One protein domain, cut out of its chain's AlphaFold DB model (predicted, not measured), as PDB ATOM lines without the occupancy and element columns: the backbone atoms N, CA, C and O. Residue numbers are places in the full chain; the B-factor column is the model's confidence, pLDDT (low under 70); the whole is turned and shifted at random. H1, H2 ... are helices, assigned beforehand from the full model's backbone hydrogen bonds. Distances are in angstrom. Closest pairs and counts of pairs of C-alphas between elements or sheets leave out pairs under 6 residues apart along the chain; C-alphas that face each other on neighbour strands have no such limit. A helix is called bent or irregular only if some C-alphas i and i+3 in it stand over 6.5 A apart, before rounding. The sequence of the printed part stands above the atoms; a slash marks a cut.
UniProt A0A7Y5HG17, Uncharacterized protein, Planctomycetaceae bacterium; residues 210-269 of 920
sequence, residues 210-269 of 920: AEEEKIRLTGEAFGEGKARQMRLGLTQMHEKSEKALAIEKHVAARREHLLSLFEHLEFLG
ATOM      1  N   ALA A 210     225.528 234.077 255.902       72.75
ATOM      2  CA  ALA A 210     225.286 235.423 255.386       72.75
ATOM      3  C   ALA A 210     223.879 235.958 255.712       72.75
ATOM      4  O   ALA A 210     223.705 237.165 255.836       72.75
ATOM      5  N   GLU A 211     222.872 235.098 255.860       75.50
ATOM      6  CA  GLU A 211     221.538 235.489 256.322       75.50
ATOM      7  C   GLU A 211     221.464 235.630 257.834       75.50
ATOM      8  O   GLU A 211     220.813 236.559 258.293       75.50
ATOM      9  N   GLU A 212     222.130 234.772 258.608       87.50
ATOM     10  CA  GLU A 212     222.258 234.958 260.056       87.50
ATOM     11  C   GLU A 212     223.037 236.234 260.370       87.50
ATOM     12  O   GLU A 212     222.607 237.007 261.219       87.50
ATOM     13  N   GLU A 213     224.091 236.525 259.607       78.44
ATOM     14  CA  GLU A 213     224.812 237.793 259.668       78.44
ATOM     15  C   GLU A 213     223.945 238.962 259.192       78.44
ATOM     16  O   GLU A 213     223.903 239.997 259.843       78.44
ATOM     17  N   LYS A 214     223.154 238.813 258.122       71.88
ATOM     18  CA  LYS A 214     222.195 239.849 257.704       71.88
ATOM     19  C   LYS A 214     221.104 240.072 258.750       71.88
ATOM     20  O   LYS A 214     220.670 241.205 258.918       71.88
ATOM     21  N   ILE A 215     220.678 239.033 259.466       75.88
ATOM     22  CA  ILE A 215     219.749 239.094 260.600       75.88
ATOM     23  C   ILE A 215     220.422 239.756 261.806       75.88
ATOM     24  O   ILE A 215     219.764 240.555 262.462       75.88
ATOM     25  N   ARG A 216     221.707 239.487 262.075       84.50
ATOM     26  CA  ARG A 216     222.501 240.114 263.146       84.50
ATOM     27  C   ARG A 216     222.753 241.590 262.865       84.50
ATOM     28  O   ARG A 216     222.380 242.418 263.679       84.50
ATOM     29  N   LEU A 217     223.261 241.934 261.684       65.88
ATOM     30  CA  LEU A 217     223.443 243.312 261.221       65.88
ATOM     31  C   LEU A 217     222.108 244.058 261.129       65.88
ATOM     32  O   LEU A 217     222.038 245.235 261.468       65.88
ATOM     33  N   THR A 218     221.024 243.377 260.742       51.47
ATOM     34  CA  THR A 218     219.673 243.948 260.853       51.47
ATOM     35  C   THR A 218     219.238 244.066 262.312       51.47
ATOM     36  O   THR A 218     218.522 244.994 262.629       51.47
ATOM     37  N   GLY A 219     219.697 243.214 263.222       62.22
ATOM     38  CA  GLY A 219     219.502 243.363 264.668       62.22
ATOM     39  C   GLY A 219     220.341 244.459 265.321       62.22
ATOM     40  O   GLY A 219     219.960 244.980 266.359       62.22
ATOM     41  N   GLU A 220     221.453 244.849 264.707       64.44
ATOM     42  CA  GLU A 220     222.363 245.872 265.228       64.44
ATOM     43  C   GLU A 220     222.008 247.257 264.678       64.44
ATOM     44  O   GLU A 220     221.798 248.192 265.446       64.44
ATOM     45  N   ALA A 221     221.832 247.381 263.360       47.66
ATOM     46  CA  ALA A 221     221.326 248.603 262.733       47.66
ATOM     47  C   ALA A 221     219.830 248.825 263.014       47.66
ATOM     48  O   ALA A 221     219.356 249.962 263.073       47.66
ATOM     49  N   PHE A 222     219.076 247.734 263.167       45.00
ATOM     50  CA  PHE A 222     217.624 247.759 263.262       45.00
ATOM     51  C   PHE A 222     217.044 246.794 264.323       45.00
ATOM     52  O   PHE A 222     215.972 246.282 264.075       45.00
ATOM     53  N   GLY A 223     217.680 246.547 265.478       56.84
ATOM     54  CA  GLY A 223     217.129 245.880 266.693       56.84
ATOM     55  C   GLY A 223     216.536 244.448 266.602       56.84
ATOM     56  O   GLY A 223     216.226 243.904 265.539       56.84
ATOM     57  N   GLU A 224     216.367 243.794 267.762       57.81
ATOM     58  CA  GLU A 224     216.029 242.357 267.836       57.81
ATOM     59  C   GLU A 224     214.667 241.983 267.231       57.81
ATOM     60  O   GLU A 224     214.542 240.913 266.631       57.81
ATOM     61  N   GLY A 225     213.641 242.824 267.346       51.62
ATOM     62  CA  GLY A 225     212.341 242.593 266.718       51.62
ATOM     63  C   GLY A 225     212.412 242.576 265.185       51.62
ATOM     64  O   GLY A 225     211.803 241.697 264.569       51.62
ATOM     65  N   LYS A 226     213.215 243.440 264.543       47.41
ATOM     66  CA  LYS A 226     213.464 243.371 263.086       47.41
ATOM     67  C   LYS A 226     214.339 242.186 262.731       47.41
ATOM     68  O   LYS A 226     214.044 241.528 261.740       47.41
ATOM     69  N   ALA A 227     215.350 241.857 263.538       57.72
ATOM     70  CA  ALA A 227     216.104 240.617 263.374       57.72
ATOM     71  C   ALA A 227     215.164 239.404 263.417       57.72
ATOM     72  O   ALA A 227     215.226 238.543 262.547       57.72
ATOM     73  N   ARG A 228     214.212 239.360 264.356       60.22
ATOM     74  CA  ARG A 228     213.216 238.288 264.490       60.22
ATOM     75  C   ARG A 228     212.186 238.298 263.358       60.22
ATOM     76  O   ARG A 228     211.844 237.227 262.862       60.22
ATOM     77  N   GLN A 229     211.717 239.463 262.910       52.12
ATOM     78  CA  GLN A 229     210.804 239.597 261.768       52.12
ATOM     79  C   GLN A 229     211.499 239.223 260.457       52.12
ATOM     80  O   GLN A 229     210.904 238.544 259.627       52.12
ATOM     81  N   MET A 230     212.759 239.616 260.277       59.94
ATOM     82  CA  MET A 230     213.586 239.254 259.134       59.94
ATOM     83  C   MET A 230     213.985 237.785 259.186       59.94
ATOM     84  O   MET A 230     213.974 237.145 258.147       59.94
ATOM     85  N   ARG A 231     214.233 237.211 260.367       79.12
ATOM     86  CA  ARG A 231     214.418 235.767 260.551       79.12
ATOM     87  C   ARG A 231     213.146 235.022 260.187       79.12
ATOM     88  O   ARG A 231     213.199 234.149 259.344       79.12
ATOM     89  N   LEU A 232     211.980 235.425 260.693       67.00
ATOM     90  CA  LEU A 232     210.686 234.864 260.281       67.00
ATOM     91  C   LEU A 232     210.392 235.079 258.790       67.00
ATOM     92  O   LEU A 232     209.796 234.212 258.165       67.00
ATOM     93  N   GLY A 233     210.800 236.210 258.216       66.06
ATOM     94  CA  GLY A 233     210.618 236.560 256.811       66.06
ATOM     95  C   GLY A 233     211.533 235.759 255.890       66.06
ATOM     96  O   GLY A 233     211.052 235.224 254.901       66.06
ATOM     97  N   LEU A 234     212.810 235.608 256.239       70.06
ATOM     98  CA  LEU A 234     213.796 234.773 255.555       70.06
ATOM     99  C   LEU A 234     213.517 233.292 255.779       70.06
ATOM    100  O   LEU A 234     213.647 232.545 254.831       70.06
ATOM    101  N   THR A 235     213.034 232.861 256.945       70.50
ATOM    102  CA  THR A 235     212.542 231.496 257.185       70.50
ATOM    103  C   THR A 235     211.230 231.237 256.450       70.50
ATOM    104  O   THR A 235     211.032 230.131 255.980       70.50
ATOM    105  N   GLN A 236     210.337 232.218 256.269       66.25
ATOM    106  CA  GLN A 236     209.149 232.059 255.415       66.25
ATOM    107  C   GLN A 236     209.481 232.135 253.925       66.25
ATOM    108  O   GLN A 236     208.826 231.466 253.129       66.25
ATOM    109  N   MET A 237     210.473 232.937 253.538       61.50
ATOM    110  CA  MET A 237     211.006 232.975 252.181       61.50
ATOM    111  C   MET A 237     211.800 231.713 251.888       61.50
ATOM    112  O   MET A 237     211.610 231.198 250.808       61.50
ATOM    113  N   HIS A 238     212.559 231.147 252.825       63.41
ATOM    114  CA  HIS A 238     213.170 229.824 252.718       63.41
ATOM    115  C   HIS A 238     212.122 228.719 252.803       63.41
ATOM    116  O   HIS A 238     212.178 227.819 251.998       63.41
ATOM    117  N   GLU A 239     211.076 228.787 253.626       62.03
ATOM    118  CA  GLU A 239     209.982 227.807 253.548       62.03
ATOM    119  C   GLU A 239     209.293 227.865 252.183       62.03
ATOM    120  O   GLU A 239     208.957 226.824 251.632       62.03
ATOM    121  N   LYS A 240     209.041 229.061 251.637       56.12
ATOM    122  CA  LYS A 240     208.450 229.231 250.302       56.12
ATOM    123  C   LYS A 240     209.438 228.903 249.188       56.12
ATOM    124  O   LYS A 240     208.988 228.403 248.172       56.12
ATOM    125  N   SER A 241     210.728 229.168 249.375       63.06
ATOM    126  CA  SER A 241     211.809 228.972 248.409       63.06
ATOM    127  C   SER A 241     212.253 227.524 248.419       63.06
ATOM    128  O   SER A 241     212.182 226.913 247.385       63.06
ATOM    129  N   GLU A 242     212.542 226.890 249.553       64.69
ATOM    130  CA  GLU A 242     212.682 225.435 249.672       64.69
ATOM    131  C   GLU A 242     211.417 224.696 249.244       64.69
ATOM    132  O   GLU A 242     211.548 223.656 248.619       64.69
ATOM    133  N   LYS A 243     210.190 225.186 249.503       61.78
ATOM    134  CA  LYS A 243     208.993 224.564 248.900       61.78
ATOM    135  C   LYS A 243     208.932 224.812 247.399       61.78
ATOM    136  O   LYS A 243     208.579 223.882 246.691       61.78
ATOM    137  N   ALA A 244     209.294 225.990 246.897       55.25
ATOM    138  CA  ALA A 244     209.326 226.284 245.466       55.25
ATOM    139  C   ALA A 244     210.431 225.503 244.746       55.25
ATOM    140  O   ALA A 244     210.133 224.941 243.714       55.25
ATOM    141  N   LEU A 245     211.628 225.369 245.320       65.38
ATOM    142  CA  LEU A 245     212.763 224.555 244.883       65.38
ATOM    143  C   LEU A 245     212.496 223.069 245.086       65.38
ATOM    144  O   LEU A 245     212.964 222.276 244.289       65.38
ATOM    145  N   ALA A 246     211.767 222.643 246.119       70.62
ATOM    146  CA  ALA A 246     211.354 221.250 246.260       70.62
ATOM    147  C   ALA A 246     210.265 220.920 245.241       70.62
ATOM    148  O   ALA A 246     210.327 219.852 244.650       70.62
ATOM    149  N   ILE A 247     209.320 221.830 244.983       65.06
ATOM    150  CA  ILE A 247     208.341 221.720 243.897       65.06
ATOM    151  C   ILE A 247     209.062 221.751 242.551       65.06
ATOM    152  O   ILE A 247     208.833 220.860 241.758       65.06
ATOM    153  N   GLU A 248     209.976 222.681 242.300       63.62
ATOM    154  CA  GLU A 248     210.734 222.833 241.054       63.62
ATOM    155  C   GLU A 248     211.668 221.644 240.833       63.62
ATOM    156  O   GLU A 248     211.679 221.083 239.749       63.62
ATOM    157  N   LYS A 249     212.370 221.164 241.862       75.31
ATOM    158  CA  LYS A 249     213.185 219.941 241.815       75.31
ATOM    159  C   LYS A 249     212.323 218.693 241.649       75.31
ATOM    160  O   LYS A 249     212.739 217.780 240.947       75.31
ATOM    161  N   HIS A 250     211.131 218.633 242.245       75.69
ATOM    162  CA  HIS A 250     210.178 217.537 242.039       75.69
ATOM    163  C   HIS A 250     209.572 217.581 240.632       75.69
ATOM    164  O   HIS A 250     209.427 216.538 240.001       75.69
ATOM    165  N   VAL A 251     209.275 218.779 240.125       73.94
ATOM    166  CA  VAL A 251     208.760 219.045 238.782       73.94
ATOM    167  C   VAL A 251     209.832 218.765 237.740       73.94
ATOM    168  O   VAL A 251     209.522 218.135 236.746       73.94
ATOM    169  N   ALA A 252     211.091 219.126 237.977       73.44
ATOM    170  CA  ALA A 252     212.223 218.825 237.110       73.44
ATOM    171  C   ALA A 252     212.549 217.323 237.123       73.44
ATOM    172  O   ALA A 252     212.602 216.699 236.066       73.44
ATOM    173  N   ALA A 253     212.680 216.711 238.306       89.31
ATOM    174  CA  ALA A 253     212.975 215.281 238.451       89.31
ATOM    175  C   ALA A 253     211.835 214.361 237.978       89.31
ATOM    176  O   ALA A 253     212.050 213.167 237.790       89.31
ATOM    177  N   ARG A 254     210.620 214.894 237.804       90.19
ATOM    178  CA  ARG A 254     209.463 214.175 237.255       90.19
ATOM    179  C   ARG A 254     208.871 214.877 236.038       90.19
ATOM    180  O   ARG A 254     207.698 214.662 235.750       90.19
ATOM    181  N   ARG A 255     209.646 215.702 235.323       79.12
ATOM    182  CA  ARG A 255     209.112 216.590 234.274       79.12
ATOM    183  C   ARG A 255     208.380 215.808 233.201       79.12
ATOM    184  O   ARG A 255     207.252 216.146 232.877       79.12
ATOM    185  N   GLU A 256     208.986 214.728 232.729       87.50
ATOM    186  CA  GLU A 256     208.397 213.822 231.740       87.50
ATOM    187  C   GLU A 256     207.121 213.153 232.268       87.50
ATOM    188  O   GLU A 256     206.108 213.135 231.579       87.50
ATOM    189  N   HIS A 257     207.112 212.682 233.520       87.12
ATOM    190  CA  HIS A 257     205.920 212.084 234.133       87.12
ATOM    191  C   HIS A 257     204.787 213.092 234.371       87.12
ATOM    192  O   HIS A 257     203.622 212.718 234.287       87.12
ATOM    193  N   LEU A 258     205.106 214.347 234.695       78.56
ATOM    194  CA  LEU A 258     204.123 215.401 234.952       78.56
ATOM    195  C   LEU A 258     203.596 216.025 233.663       78.56
ATOM    196  O   LEU A 258     202.402 216.290 233.598       78.56
ATOM    197  N   LEU A 259     204.446 216.209 232.648       74.62
ATOM    198  CA  LEU A 259     204.014 216.566 231.297       74.62
ATOM    199  C   LEU A 259     203.149 215.450 230.723       74.62
ATOM    200  O   LEU A 259     202.025 215.722 230.339       74.62
ATOM    201  N   SER A 260     203.584 214.191 230.804       86.81
ATOM    202  CA  SER A 260     202.763 213.064 230.360       86.81
ATOM    203  C   SER A 260     201.448 212.970 231.143       86.81
ATOM    204  O   SER A 260     200.399 212.778 230.540       86.81
ATOM    205  N   LEU A 261     201.440 213.164 232.468       83.62
ATOM    206  CA  LEU A 261     200.191 213.220 233.239       83.62
ATOM    207  C   LEU A 261     199.301 214.393 232.802       83.62
ATOM    208  O   LEU A 261     198.090 214.216 232.696       83.62
ATOM    209  N   PHE A 262     199.877 215.569 232.548       78.31
ATOM    210  CA  PHE A 262     199.151 216.736 232.054       78.31
ATOM    211  C   PHE A 262     198.559 216.473 230.665       78.31
ATOM    212  O   PHE A 262     197.361 216.655 230.502       78.31
ATOM    213  N   GLU A 263     199.336 215.932 229.726       78.88
ATOM    214  CA  GLU A 263     198.897 215.496 228.394       78.88
ATOM    215  C   GLU A 263     197.772 214.454 228.479       78.88
ATOM    216  O   GLU A 263     196.782 214.561 227.763       78.88
ATOM    217  N   HIS A 264     197.854 213.472 229.386       86.19
ATOM    218  CA  HIS A 264     196.770 212.506 229.607       86.19
ATOM    219  C   HIS A 264     195.515 213.172 230.193       86.19
ATOM    220  O   HIS A 264     194.398 212.836 229.799       86.19
ATOM    221  N   LEU A 265     195.670 214.108 231.134       80.44
ATOM    222  CA  LEU A 265     194.551 214.861 231.708       80.44
ATOM    223  C   LEU A 265     193.917 215.797 230.674       80.44
ATOM    224  O   LEU A 265     192.695 215.900 230.636       80.44
ATOM    225  N   GLU A 266     194.711 216.435 229.821       78.12
ATOM    226  CA  GLU A 266     194.286 217.306 228.727       78.12
ATOM    227  C   GLU A 266     193.611 216.517 227.598       78.12
ATOM    228  O   GLU A 266     192.527 216.891 227.158       78.12
ATOM    229  N   PHE A 267     194.156 215.357 227.223       80.81
ATOM    230  CA  PHE A 267     193.544 214.414 226.280       80.81
ATOM    231  C   PHE A 267     192.186 213.887 226.774       80.81
ATOM    232  O   PHE A 267     191.234 213.765 226.002       80.81
ATOM    233  N   LEU A 268     192.062 213.611 228.078       84.31
ATOM    234  CA  LEU A 268     190.784 213.285 228.728       84.31
ATOM    235  C   LEU A 268     189.898 214.528 228.968       84.31
ATOM    236  O   LEU A 268     188.733 214.401 229.358       84.31
ATOM    237  N   GLY A 269     190.434 215.726 228.721       81.62
ATOM    238  CA  GLY A 269     189.755 217.012 228.828       81.62
ATOM    239  C   GLY A 269     189.559 217.537 230.254       81.62
ATOM    240  O   GLY A 269     188.790 218.471 230.460       81.62
TER     241      GLY A 269
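Overview. This is residues 210 to 269 of the 920 residues of an uncharacterized protein of Planctomycetaceae bacterium (UniProt A0A7Y5HG17). A long, straight helical arm, H1b, makes most of the length; at its start the short arm H1a folds back beside it like the bend of a hook, and at its far end H2 turns off at a corner. The 60 printed residues hold two named helices, H1 then H2, with H1 bent into the arms H1a and H1b, and no named strand; the class is all helix. The whole is extended, a rod with a radius of gyration of the C-alphas of 19.2 A and spans of 57 by 20 by 10 A.

Along the chain. By its hydrogen bonds H1, residues 210 to 253, was assigned as one helix, but it is bent: C-alphas 221 and 224 are 9.6 A apart. Find C-alpha 224 at (216.029, 242.357, 267.836); from there the arm H1b, residues 224 to 253, runs 40.1 A. Go back to C-alpha 210 at (225.286, 235.423, 255.386), where the arm H1a, residues 210 to 221, begins its 15.6 A. H2, residues 255 to 267, runs 17.6 A to C-alpha 267 at (193.544, 214.414, 226.280).

Arrangement. Look first at residues 225 to 234, the part of H1b that alone touches H1a; the closest C-alphas are those of Gly 219 and Ala 227, 4.6 A apart. The two arms run opposite ways at a shallow tilt of 21 degrees. H1b and H2 are close but not clearly touching, with the C-alphas of Val 251 and Leu 258 closest at 7.0 A. Their lines stand about perpendicular, only just, at 72 degrees. H1a and H2 are apart. In H1a, H1b and H2 every O i to N i+4 pair is within hydrogen-bond range.

Size, cuts and confidence. The two C-alphas farthest apart, those of Glu 220 and Leu 268, are 58.2 A from each other. Residues 236 to 249, in H1b, stand free. The printed part has no cut, and the link from H1 to H2 is tight, with 1 residue. The mean pLDDT of the printed part is 70.0; 28 residues are under 70, among them residues 217 to 230 and 236 to 245.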